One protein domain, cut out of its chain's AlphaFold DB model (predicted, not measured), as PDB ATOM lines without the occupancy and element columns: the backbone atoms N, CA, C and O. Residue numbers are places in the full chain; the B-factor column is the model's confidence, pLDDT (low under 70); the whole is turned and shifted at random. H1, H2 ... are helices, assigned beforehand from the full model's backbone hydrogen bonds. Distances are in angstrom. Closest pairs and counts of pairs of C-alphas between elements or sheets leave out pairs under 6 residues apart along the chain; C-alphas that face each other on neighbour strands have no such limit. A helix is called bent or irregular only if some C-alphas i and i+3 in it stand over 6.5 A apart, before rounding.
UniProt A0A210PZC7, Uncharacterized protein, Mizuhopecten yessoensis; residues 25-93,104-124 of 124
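AT A GLANCE: This is residues 25 to 93 and 104 to 124 of the 124 residues of an uncharacterized protein of Mizuhopecten yessoensis (UniProt A0A210PZC7). Four helices fold back and forth into a small body, and a fifth helix, H5, sticks out from it as a straight arm. H2 is in the middle of the body, between H1 and H3 at its two sides, and the short H4 folds back from the end of H3 to reach the start of H2; residues 109 to 124, of which 109 to 122 belong to H5, stand free. The printed part has 90 residues with five named helices, H1 to H5 in order along the chain, and no named strand; the class is all helix. The whole is loose, with a radius of gyration of the C-alphas of 15.3 A and spans of 45 by 37 by 26 A.

HOW THE PARTS SIT: Begin at H1, residues 25 to 40, and go on to H2, residues 44 to 60, the hub, which touches three helices. H1 and H2 form a helical hairpin and touch, with residues 44 to 50 of H2 alone; the closest C-alphas are those of Ala 38 and Arg 46, 5.8 A apart, and the tilt of 35.0 degrees, opposite ways, is shallow but only just short of steep. Next comes H3, residues 64 to 80, which forms a helical hairpin with H2 and touches it at a steep tilt of 40 degrees, opposite ways; the closest C-alphas are those of Ser 58 and Gln 67, at 5.6 A. H1 and H3 are apart. H4, residues 83 to 91, forms a helical hairpin with H3 and touches residues 76 to 78 of H3 alone, at a steep tilt of 41 degrees, opposite ways; the C-alphas of Met 77 and Thr 86 are closest, at 5.2 A. H4 also touches H2, with residues 44 to 48 of H2 alone, about perpendicular at 79 degrees; the closest C-alphas are those of Gly 44 and Trp 91, at 5.1 A. H5, residues 107 to 122, touches no helix. Every O i to N i+4 pair is within hydrogen-bond range in H1, H4 and H5, against 11 of 13 in H2 and 12 of 13 in H3.

IN THESE COORDINATES: Find C-alpha 25 at (76.206, 111.439, 58.365); from there H1 runs 22.8 A to Lys 40. H2 runs 24.6 A from Gly 44 to Val 60, with a kink of 31 degrees near residue 53. H3 runs 21.1 A from Thr 64 to Leu 80, with a kink of 30 degrees near residue 74; it is irregular, with C-alphas 77 and 80 7.0 A apart. H4 goes from Pro 83 to Trp 91. H5 runs 22.7 A from C-alpha 107 at (60.438, 93.805, 71.875) to C-alpha 122 at (57.098, 94.659, 94.327).

THE WHOLE: The two C-alphas farthest apart are those of Ala 79 and Ala 124, 46.7 A. Look for the cut after Cys 93: residues 94 to 103 are not printed, and C-alphas 93 and 104 are 9.6 A apart across it. The links H1 to H2, H2 to H3 and H3 to H4 are tight. The mean pLDDT of the printed part is 93.8, and residue 124, the chain's last, is under 70.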
ATOM      1  N   PHE A  25      77.120 111.102  57.277       94.62
ATOM      2  CA  PHE A  25      76.206 111.439  58.365       94.62
ATOM      3  C   PHE A  25      74.744 111.340  57.917       94.62
ATOM      4  O   PHE A  25      73.942 110.676  58.576       94.62
ATOM      5  N   LEU A  26      74.405 111.938  56.770       97.31
ATOM      6  CA  LEU A  26      73.042 111.918  56.249       97.31
ATOM      7  C   LEU A  26      72.563 110.490  55.951       97.31
ATOM      8  O   LEU A  26      71.439 110.144  56.310       97.31
ATOM      9  N   LYS A  27      73.415 109.638  55.364       94.81
ATOM     10  CA  LYS A  27      73.095 108.218  55.125       94.81
ATOM     11  C   LYS A  27      72.767 107.486  56.428       94.81
ATOM     12  O   LYS A  27      71.741 106.812  56.503       94.81
ATOM     13  N   CYS A  28      73.590 107.656  57.465       95.31
ATOM     14  CA  CYS A  28      73.345 107.045  58.774       95.31
ATOM     15  C   CYS A  28      72.058 107.572  59.430       95.31
ATOM     16  O   CYS A  28      71.286 106.792  59.983       95.31
ATOM     17  N   ALA A  29      71.797 108.880  59.339       96.81
ATOM     18  CA  ALA A  29      70.591 109.493  59.892       96.81
ATOM     19  C   ALA A  29      69.312 108.986  59.203       96.81
ATOM     20  O   ALA A  29      68.320 108.691  59.873       96.81
ATOM     21  N   LEU A  30      69.337 108.842  57.874       97.31
ATOM     22  CA  LEU A  30      68.218 108.290  57.111       97.31
ATOM     23  C   LEU A  30      67.984 106.812  57.434       97.31
ATOM     24  O   LEU A  30      66.837 106.427  57.643       97.31
ATOM     25  N   LEU A  31      69.048 106.012  57.567       97.12
ATOM     26  CA  LEU A  31      68.943 104.612  57.986       97.12
ATOM     27  C   LEU A  31      68.326 104.478  59.385       97.12
ATOM     28  O   LEU A  31      67.446 103.643  59.595       97.12
ATOM     29  N   LEU A  32      68.749 105.312  60.341       95.88
ATOM     30  CA  LEU A  32      68.178 105.329  61.691       95.88
ATOM     31  C   LEU A  32      66.690 105.698  61.663       95.88
ATOM     32  O   LEU A  32      65.874 105.047  62.316       95.88
ATOM     33  N   ARG A  33      66.324 106.723  60.885       96.56
ATOM     34  CA  ARG A  33      64.926 107.124  60.705       96.56
ATOM     35  C   ARG A  33      64.095 105.994  60.100       96.56
ATOM     36  O   ARG A  33      63.003 105.730  60.598       96.56
ATOM     37  N   ASP A  34      64.606 105.334  59.062       97.12
ATOM     38  CA  ASP A  34      63.912 104.232  58.399       97.12
ATOM     39  C   ASP A  34      63.717 103.036  59.335       97.12
ATOM     40  O   ASP A  34      62.610 102.505  59.425       97.12
ATOM     41  N   THR A  35      64.755 102.703  60.107       95.44
ATOM     42  CA  THR A  35      64.734 101.650  61.130       95.44
ATOM     43  C   THR A  35      63.654 101.928  62.174       95.44
ATOM     44  O   THR A  35      62.807 101.076  62.429       95.44
ATOM     45  N   ASN A  36      63.639 103.134  62.748       93.88
ATOM     46  CA  ASN A  36      62.639 103.516  63.746       93.88
ATOM     47  C   ASN A  36      61.220 103.455  63.175       93.88
ATOM     48  O   ASN A  36      60.293 103.021  63.855       93.88
ATOM     49  N   ASN A  37      61.048 103.883  61.925       94.94
ATOM     50  CA  ASN A  37      59.767 103.798  61.241       94.94
ATOM     51  C   ASN A  37      59.356 102.346  60.956       94.94
ATOM     52  O   ASN A  37      58.187 102.017  61.094       94.94
ATOM     53  N   ALA A  38      60.297 101.472  60.593       95.12
ATOM     54  CA  ALA A  38      60.021 100.060  60.349       95.12
ATOM     55  C   ALA A  38      59.511  99.366  61.621       95.12
ATOM     56  O   ALA A  38      58.497  98.678  61.566       95.12
ATOM     57  N   TYR A  39      60.130  99.641  62.777       93.88
ATOM     58  CA  TYR A  39      59.639  99.140  64.063       93.88
ATOM     59  C   TYR A  39      58.237  99.661  64.404       93.88
ATOM     60  O   TYR A  39      57.382  98.870  64.765       93.88
ATOM     61  N   LYS A  40      57.963 100.961  64.234       92.75
ATOM     62  CA  LYS A  40      56.627 101.532  64.515       92.75
ATOM     63  C   LYS A  40      55.507 100.978  63.633       92.75
ATOM     64  O   LYS A  40      54.343 101.080  64.002       92.75
ATOM     65  N   MET A  41      55.856 100.480  62.451       93.00
ATOM     66  CA  MET A  41      54.919  99.920  61.477       93.00
ATOM     67  C   MET A  41      54.890  98.385  61.502       93.00
ATOM     68  O   MET A  41      54.286  97.796  60.610       93.00
ATOM     69  N   ALA A  42      55.586  97.751  62.456       92.44
ATOM     70  CA  ALA A  42      55.787  96.303  62.526       92.44
ATOM     71  C   ALA A  42      56.289  95.668  61.212       92.44
ATOM     72  O   ALA A  42      55.970  94.523  60.904       92.44
ATOM     73  N   ASP A  43      57.088  96.394  60.423       94.44
ATOM     74  CA  ASP A  43      57.564  95.938  59.114       94.44
ATOM     75  C   ASP A  43      58.841  95.099  59.256       94.44
ATOM     76  O   ASP A  43      59.969  95.606  59.213       94.44
ATOM     77  N   GLY A  44      58.655  93.792  59.449       93.88
ATOM     78  CA  GLY A  44      59.744  92.839  59.650       93.88
ATOM     79  C   GLY A  44      60.712  92.735  58.466       93.88
ATOM     80  O   GLY A  44      61.898  92.466  58.669       93.88
ATOM     81  N   ASP A  45      60.244  92.982  57.240       95.44
ATOM     82  CA  ASP A  45      61.094  92.959  56.049       95.44
ATOM     83  C   ASP A  45      62.037  94.165  56.020       95.44
ATOM     84  O   ASP A  45      63.255  93.993  55.901       95.44
ATOM     85  N   ARG A  46      61.522  95.376  56.264       95.81
ATOM     86  CA  ARG A  46      62.372  96.574  56.375       95.81
ATOM     87  C   ARG A  46      63.340  96.496  57.550       95.81
ATOM     88  O   ARG A  46      64.482  96.944  57.433       95.81
ATOM     89  N   ILE A  47      62.938  95.902  58.678       96.12
ATOM     90  CA  ILE A  47      63.849  95.657  59.807       96.12
ATOM     91  C   ILE A  47      65.005  94.741  59.370       96.12
ATOM     92  O   ILE A  47      66.170  95.052  59.632       96.12
ATOM     93  N   ALA A  48      64.706  93.643  58.668       95.75
ATOM     94  CA  ALA A  48      65.707  92.699  58.172       95.75
ATOM     95  C   ALA A  48      66.680  93.329  57.163       95.75
ATOM     96  O   ALA A  48      67.887  93.079  57.210       95.75
ATOM     97  N   GLU A  49      66.179  94.168  56.258       95.88
ATOM     98  CA  GLU A  49      67.008  94.887  55.291       95.88
ATOM     99  C   GLU A  49      67.919  95.914  55.965       95.88
ATOM    100  O   GLU A  49      69.132  95.918  55.727       95.88
ATOM    101  N   ASN A  50      67.372  96.720  56.875       97.00
ATOM    102  CA  ASN A  50      68.140  97.698  57.641       97.00
ATOM    103  C   ASN A  50      69.229  97.033  58.494       97.00
ATOM    104  O   ASN A  50      70.345  97.555  58.583       97.00
ATOM    105  N   ALA A  51      68.958  95.851  59.057       96.38
ATOM    106  CA  ALA A  51      69.923  95.092  59.850       96.38
ATOM    107  C   ALA A  51      71.200  94.726  59.067       96.38
ATOM    108  O   ALA A  51      72.285  94.689  59.651       96.38
ATOM    109  N   LYS A  52      71.118  94.526  57.742       96.19
ATOM    110  CA  LYS A  52      72.300  94.276  56.891       96.19
ATOM    111  C   LYS A  52      73.250  95.475  56.895       96.19
ATOM    112  O   LYS A  52      74.455  95.313  57.088       96.19
ATOM    113  N   PHE A  53      72.715  96.685  56.741       96.38
ATOM    114  CA  PHE A  53      73.509  97.916  56.797       96.38
ATOM    115  C   PHE A  53      74.019  98.203  58.206       96.38
ATOM    116  O   PHE A  53      75.180  98.574  58.384       96.38
ATOM    117  N   GLN A  54      73.182  97.983  59.220       96.25
ATOM    118  CA  GLN A  54      73.580  98.131  60.617       96.25
ATOM    119  C   GLN A  54      74.724  97.181  60.986       96.25
ATOM    120  O   GLN A  54      75.604  97.575  61.748       96.25
ATOM    121  N   LEU A  55      74.774  95.966  60.420       97.12
ATOM    122  CA  LEU A  55      75.871  95.028  60.665       97.12
ATOM    123  C   LEU A  55      77.195  95.616  60.164       97.12
ATOM    124  O   LEU A  55      78.177  95.643  60.908       97.12
ATOM    125  N   LEU A  56      77.204  96.170  58.949       95.56
ATOM    126  CA  LEU A  56      78.380  96.839  58.385       95.56
ATOM    127  C   LEU A  56      78.801  98.052  59.229       95.56
ATOM    128  O   LEU A  56      79.978  98.196  59.562       95.56
ATOM    129  N   LEU A  57      77.848  98.889  59.645       95.12
ATOM    130  CA  LEU A  57      78.126 100.048  60.499       95.12
ATOM    131  C   LEU A  57      78.651  99.641  61.879       95.12
ATOM    132  O   LEU A  57      79.584 100.258  62.390       95.12
ATOM    133  N   SER A  58      78.112  98.570  62.467       95.62
ATOM    134  CA  SER A  58      78.577  98.048  63.754       95.62
ATOM    135  C   SER A  58      80.024  97.559  63.684       95.62
ATOM    136  O   SER A  58      80.750  97.655  64.677       95.62
ATOM    137  N   ARG A  59      80.472  97.084  62.511       94.94
ATOM    138  CA  ARG A  59      81.871  96.734  62.254       94.94
ATOM    139  C   ARG A  59      82.758  97.970  62.192       94.94
ATOM    140  O   ARG A  59      83.774  97.991  62.875       94.94
ATOM    141  N   VAL A  60      82.356  98.993  61.437       93.69
ATOM    142  CA  VAL A  60      83.094 100.267  61.337       93.69
ATOM    143  C   VAL A  60      83.213 100.954  62.703       93.69
ATOM    144  O   VAL A  60      84.279 101.448  63.051       93.69
ATOM    145  N   GLY A  61      82.145 100.938  63.504       90.88
ATOM    146  CA  GLY A  61      82.114 101.511  64.855       90.88
ATOM    147  C   GLY A  61      82.714 100.628  65.956       90.88
ATOM    148  O   GLY A  61      82.646 100.998  67.123       90.88
ATOM    149  N   ASN A  62      83.276  99.456  65.629       94.69
ATOM    150  CA  ASN A  62      83.825  98.489  66.593       94.69
ATOM    151  C   ASN A  62      82.844  98.046  67.704       94.69
ATOM    152  O   ASN A  62      83.247  97.686  68.811       94.69
ATOM    153  N   HIS A  63      81.543  98.004  67.411       94.94
ATOM    154  CA  HIS A  63      80.516  97.568  68.356       94.94
ATOM    155  C   HIS A  63      80.302  96.045  68.323       94.94
ATOM    156  O   HIS A  63      79.331  95.547  67.751       94.94
ATOM    157  N   THR A  64      81.198  95.291  68.961       94.50
ATOM    158  CA  THR A  64      81.224  93.811  68.934       94.50
ATOM    159  C   THR A  64      79.932  93.149  69.420       94.50
ATOM    160  O   THR A  64      79.471  92.185  68.808       94.50
ATOM    161  N   LYS A  65      79.297  93.695  70.467       94.69
ATOM    162  CA  LYS A  65      77.985  93.229  70.957       94.69
ATOM    163  C   LYS A  65      76.934  93.257  69.842       94.69
ATOM    164  O   LYS A  65      76.238  92.266  69.628       94.69
ATOM    165  N   TYR A  66      76.835  94.379  69.127       94.00
ATOM    166  CA  TYR A  66      75.852  94.551  68.058       94.00
ATOM    167  C   TYR A  66      76.215  93.748  66.810       94.00
ATOM    168  O   TYR A  66      75.314  93.211  66.178       94.00
ATOM    169  N   GLN A  67      77.506  93.571  66.509       95.69
ATOM    170  CA  GLN A  67      77.955  92.690  65.424       95.69
ATOM    171  C   GLN A  67      77.444  91.257  65.626       95.69
ATOM    172  O   GLN A  67      76.838  90.688  64.722       95.69
ATOM    173  N   LEU A  68      77.646  90.687  66.820       96.56
ATOM    174  CA  LEU A  68      77.211  89.321  67.123       96.56
ATOM    175  C   LEU A  68      75.683  89.189  67.085       96.56
ATOM    176  O   LEU A  68      75.156  88.219  66.540       96.56
ATOM    177  N   TRP A  69      74.975  90.167  67.654       94.94
ATOM    178  CA  TRP A  69      73.516  90.170  67.678       94.94
ATOM    179  C   TRP A  69      72.920  90.264  66.265       94.94
ATOM    180  O   TRP A  69      72.106  89.419  65.896       94.94
ATOM    181  N   LEU A  70      73.390  91.214  65.445       96.25
ATOM    182  CA  LEU A  70      72.939  91.402  64.061       96.25
ATOM    183  C   LEU A  70      73.291  90.204  63.176       96.25
ATOM    184  O   LEU A  70      72.475  89.778  62.360       96.25
ATOM    185  N   PHE A  71      74.480  89.622  63.356       96.88
ATOM    186  CA  PHE A  71      74.868  88.404  62.650       96.88
ATOM    187  C   PHE A  71      73.904  87.254  62.955       96.88
ATOM    188  O   PHE A  71      73.395  86.617  62.036       96.88
ATOM    189  N   ARG A  72      73.609  87.013  64.238       96.19
ATOM    190  CA  ARG A  72      72.678  85.958  64.658       96.19
ATOM    191  C   ARG A  72      71.266  86.209  64.127       96.19
ATOM    192  O   ARG A  72      70.644  85.277  63.626       96.19
ATOM    193  N   PHE A  73      70.796  87.452  64.201       95.69
ATOM    194  CA  PHE A  73      69.501  87.875  63.673       95.69
ATOM    195  C   PHE A  73      69.361  87.553  62.176       95.69
ATOM    196  O   PHE A  73      68.416  86.879  61.770       95.69
ATOM    197  N   LEU A  74      70.349  87.939  61.364       96.81
ATOM    198  CA  LEU A  74      70.353  87.652  59.927       96.81
ATOM    199  C   LEU A  74      70.533  86.156  59.630       96.81
ATOM    200  O   LEU A  74      69.879  85.627  58.735       96.81
ATOM    201  N   ALA A  75      71.372  85.449  60.392       97.19
ATOM    202  CA  ALA A  75      71.571  84.010  60.229       97.19
ATOM    203  C   ALA A  75      70.285  83.215  60.506       97.19
ATOM    204  O   ALA A  75      69.992  82.254  59.793       97.19
ATOM    205  N   TYR A  76      69.491  83.635  61.495       96.31
ATOM    206  CA  TYR A  76      68.163  83.078  61.759       96.31
ATOM    207  C   TYR A  76      67.218  83.249  60.584       96.31
ATOM    208  O   TYR A  76      66.546  82.290  60.220       96.31
ATOM    209  N   MET A  77      67.221  84.414  59.944       94.19
ATOM    210  CA  MET A  77      66.347  84.657  58.799       94.19
ATOM    211  C   MET A  77      66.776  83.914  57.534       94.19
ATOM    212  O   MET A  77      65.923  83.473  56.771       94.19
ATOM    213  N   VAL A  78      68.084  83.788  57.297       94.38
ATOM    214  CA  VAL A  78      68.608  83.316  56.008       94.38
ATOM    215  C   VAL A  78      68.905  81.817  55.990       94.38
ATOM    216  O   VAL A  78      68.743  81.196  54.944       94.38
ATOM    217  N   ALA A  79      69.370  81.232  57.099       94.19
ATOM    218  CA  ALA A  79      70.012  79.914  57.045       94.19
ATOM    219  C   ALA A  79      69.641  78.941  58.173       94.19
ATOM    220  O   ALA A  79      69.663  77.735  57.952       94.19
ATOM    221  N   LEU A  80      69.358  79.424  59.387       96.69
ATOM    222  CA  LEU A  80      69.288  78.552  60.569       96.69
ATOM    223  C   LEU A  80      67.873  78.091  60.933       96.69
ATOM    224  O   LEU A  80      67.722  77.016  61.510       96.69
ATOM    225  N   LEU A  81      66.847  78.899  60.657       96.69
ATOM    226  CA  LEU A  81      65.463  78.564  60.984       96.69
ATOM    227  C   LEU A  81      64.734  77.965  59.777       96.69
ATOM    228  O   LEU A  81      65.059  78.239  58.623       96.69
ATOM    229  N   SER A  82      63.716  77.143  60.048       97.19
ATOM    230  CA  SER A  82      62.802  76.684  58.999       97.19
ATOM    231  C   SER A  82      61.988  77.865  58.452       97.19
ATOM    232  O   SER A  82      61.770  78.833  59.182       97.19
ATOM    233  N   PRO A  83      61.454  77.791  57.219       95.69
ATOM    234  CA  PRO A  83      60.712  78.906  56.624       95.69
ATOM    235  C   PRO A  83      59.574  79.440  57.506       95.69
ATOM    236  O   PRO A  83      59.387  80.650  57.616       95.69
ATOM    237  N   ARG A  84      58.857  78.542  58.199       96.31
ATOM    238  CA  ARG A  84      57.807  78.917  59.156       96.31
ATOM    239  C   ARG A  84      58.370  79.691  60.348       96.31
ATOM    240  O   ARG A  84      57.866  80.758  60.677       96.31
ATOM    241  N   MET A  85      59.432  79.175  60.962       97.19
ATOM    242  CA  MET A  85      60.067  79.810  62.117       97.19
ATOM    243  C   MET A  85      60.702  81.153  61.745       97.19
ATOM    244  O   MET A  85      60.638  82.087  62.533       97.19
ATOM    245  N   THR A  86      61.269  81.281  60.542       95.81
ATOM    246  CA  THR A  86      61.766  82.558  60.014       95.81
ATOM    247  C   THR A  86      60.647  83.579  59.885       95.81
ATOM    248  O   THR A  86      60.827  84.724  60.296       95.81
ATOM    249  N   TYR A  87      59.497  83.181  59.331       94.56
ATOM    250  CA  TYR A  87      58.340  84.064  59.216       94.56
ATOM    251  C   TYR A  87      57.895  84.558  60.596       94.56
ATOM    252  O   TYR A  87      57.819  85.763  60.821       94.56
ATOM    253  N   GLU A  88      57.683  83.639  61.539       94.12
ATOM    254  CA  GLU A  88      57.281  83.972  62.909       94.12
ATOM    255  C   GLU A  88      58.323  84.864  63.604       94.12
ATOM    256  O   GLU A  88      57.970  85.884  64.184       94.12
ATOM    257  N   TYR A  89      59.614  84.537  63.498       93.81
ATOM    258  CA  TYR A  89      60.700  85.320  64.091       93.81
ATOM    259  C   TYR A  89      60.777  86.742  63.526       93.81
ATOM    260  O   TYR A  89      60.919  87.702  64.280       93.81
ATOM    261  N   LYS A  90      60.651  86.888  62.202       93.50
ATOM    262  CA  LYS A  90      60.715  88.179  61.508       93.50
ATOM    263  C   LYS A  90      59.588  89.114  61.942       93.50
ATOM    264  O   LYS A  90      59.849  90.277  62.231       93.50
ATOM    265  N   TRP A  91      58.361  88.610  62.018       91.06
ATOM    266  CA  TRP A  91      57.197  89.423  62.384       91.06
ATOM    267  C   TRP A  91      57.009  89.575  63.897       91.06
ATOM    268  O   TRP A  91      56.262  90.439  64.331       91.06
ATOM    269  N   ASN A  92      57.741  88.810  64.710       90.88
ATOM    270  CA  ASN A  92      57.771  88.942  66.167       90.88
ATOM    271  C   ASN A  92      58.940  89.824  66.658       90.88
ATOM    272  O   ASN A  92      59.509  89.583  67.723       90.88
ATOM    273  N   CYS A  93      59.356  90.822  65.870       88.06
ATOM    274  CA  CYS A  93      60.369  91.805  66.286       88.06
ATOM    275  C   CYS A  93      59.771  92.956  67.114       88.06
ATOM    276  O   CYS A  93      60.491  93.629  67.860       88.06
ATOM    277  N   ASP A 104      53.586 100.324  67.546       90.69
ATOM    278  CA  ASP A 104      54.473  99.199  67.791       90.69
ATOM    279  C   ASP A 104      55.789  99.649  68.429       90.69
ATOM    280  O   ASP A 104      56.410 100.650  68.042       90.69
ATOM    281  N   ILE A 105      56.242  98.864  69.403       90.44
ATOM    282  CA  ILE A 105      57.537  99.043  70.048       90.44
ATOM    283  C   ILE A 105      58.429  97.826  69.797       90.44
ATOM    284  O   ILE A 105      57.937  96.697  69.746       90.44
ATOM    285  N   PRO A 106      59.755  98.019  69.666       90.81
ATOM    286  CA  PRO A 106      60.690  96.903  69.640       90.81
ATOM    287  C   PRO A 106      60.546  96.046  70.900       90.81
ATOM    288  O   PRO A 106      60.439  96.578  72.008       90.81
ATOM    289  N   ASN A 107      60.615  94.724  70.748       89.19
ATOM    290  CA  ASN A 107      60.438  93.805  71.875       89.19
ATOM    291  C   ASN A 107      61.471  93.998  72.999       89.19
ATOM    292  O   ASN A 107      61.145  93.785  74.163       89.19
ATOM    293  N   ASP A 108      62.682  94.460  72.680       85.12
ATOM    294  CA  ASP A 108      63.704  94.800  73.685       85.12
ATOM    295  C   ASP A 108      63.217  95.918  74.628       85.12
ATOM    296  O   ASP A 108      63.240  95.772  75.851       85.12
ATOM    297  N   ASN A 109      62.638  96.983  74.059       88.19
ATOM    298  CA  ASN A 109      62.050  98.083  74.827       88.19
ATOM    299  C   ASN A 109      60.833  97.616  75.635       88.19
ATOM    300  O   ASN A 109      60.627  98.060  76.766       88.19
ATOM    301  N   LEU A 110      60.016  96.720  75.067       89.31
ATOM    302  CA  LEU A 110      58.861  96.160  75.767       89.31
ATOM    303  C   LEU A 110      59.290  95.415  77.036       89.31
ATOM    304  O   LEU A 110      58.697  95.622  78.098       89.31
ATOM    305  N   VAL A 111      60.317  94.570  76.939       89.19
ATOM    306  CA  VAL A 111      60.848  93.822  78.086       89.19
ATOM    307  C   VAL A 111      61.324  94.785  79.169       89.19
ATOM    308  O   VAL A 111      61.008  94.587  80.343       89.19
ATOM    309  N   GLU A 112      62.017  95.863  78.801       90.44
ATOM    310  CA  GLU A 112      62.450  96.872  79.767       90.44
ATOM    311  C   GLU A 112      61.259  97.538  80.475       90.44
ATOM    312  O   GLU A 112      61.235  97.608  81.708       90.44
ATOM    313  N   ILE A 113      60.227  97.945  79.729       89.50
ATOM    314  CA  ILE A 113      58.998  98.520  80.300       89.50
ATOM    315  C   ILE A 113      58.339  97.537  81.280       89.50
ATOM    316  O   ILE A 113      57.960  97.919  82.391       89.50
ATOM    317  N   GLN A 114      58.226  96.261  80.904       90.00
ATOM    318  CA  GLN A 114      57.632  95.226  81.751       90.00
ATOM    319  C   GLN A 114      58.434  95.008  83.038       90.00
ATOM    320  O   GLN A 114      57.849  94.978  84.124       90.00
ATOM    321  N   VAL A 115      59.764  94.930  82.946       93.38
ATOM    322  CA  VAL A 115      60.647  94.788  84.112       93.38
ATOM    323  C   VAL A 115      60.475  95.962  85.076       93.38
ATOM    324  O   VAL A 115      60.365  95.752  86.286       93.38
ATOM    325  N   GLN A 116      60.405  97.195  84.567       91.81
ATOM    326  CA  GLN A 116      60.184  98.378  85.404       91.81
ATOM    327  C   GLN A 116      58.809  98.351  86.087       91.81
ATOM    328  O   GLN A 116      58.700  98.663  87.274       91.81
ATOM    329  N   ASN A 117      57.763  97.926  85.375       91.12
ATOM    330  CA  ASN A 117      56.417  97.803  85.937       91.12
ATOM    331  C   ASN A 117      56.347  96.758  87.059       91.12
ATOM    332  O   ASN A 117      55.700  96.996  88.078       91.12
ATOM    333  N   VAL A 118      57.033  95.621  86.904       93.81
ATOM    334  CA  VAL A 118      57.114  94.586  87.945       93.81
ATOM    335  C   VAL A 118      57.857  95.106  89.176       93.81
ATOM    336  O   VAL A 118      57.348  94.970  90.288       93.81
ATOM    337  N   LYS A 119      59.009  95.767  88.999       94.19
ATOM    338  CA  LYS A 119      59.778  96.350  90.114       94.19
ATOM    339  C   LYS A 119      58.943  97.326  90.945       94.19
ATOM    340  O   LYS A 119      58.955  97.233  92.167       94.19
ATOM    341  N   LYS A 120      58.171  98.200  90.288       94.44
ATOM    342  CA  LYS A 120      57.267  99.147  90.964       94.44
ATOM    343  C   LYS A 120      56.199  98.450  91.809       94.44
ATOM    344  O   LYS A 120      55.896  98.928  92.890       94.44
ATOM    345  N   LYS A 121      55.644  97.330  91.332       92.94
ATOM    346  CA  LYS A 121      54.622  96.560  92.062       92.94
ATOM    347  C   LYS A 121      55.174  95.791  93.261       92.94
ATOM    348  O   LYS A 121      54.430  95.555  94.195       92.94
ATOM    349  N   ILE A 122      56.440  95.373  93.216       93.38
ATOM    350  CA  ILE A 122      57.098  94.659  94.327       93.38
ATOM    351  C   ILE A 122      57.511  95.628  95.447       93.38
ATOM    352  O   ILE A 122      57.605  95.230  96.602       93.38
ATOM    353  N   GLN A 123      57.797  96.884  95.100       84.62
ATOM    354  CA  GLN A 123      58.218  97.927  96.043       84.62
ATOM    355  C   GLN A 123      57.050  98.704  96.678       84.62
ATOM    356  O   GLN A 123      57.306  99.542  97.542       84.62
ATOM    357  N   ALA A 124      55.817  98.468  96.222       63.62
ATOM    358  CA  ALA A 124      54.587  99.049  96.759       63.62
ATOM    359  C   ALA A 124      53.972  98.123  97.814       63.62
ATOM    360  O   ALA A 124      53.426  98.662  98.800       63.62
TER     361      ALA A 124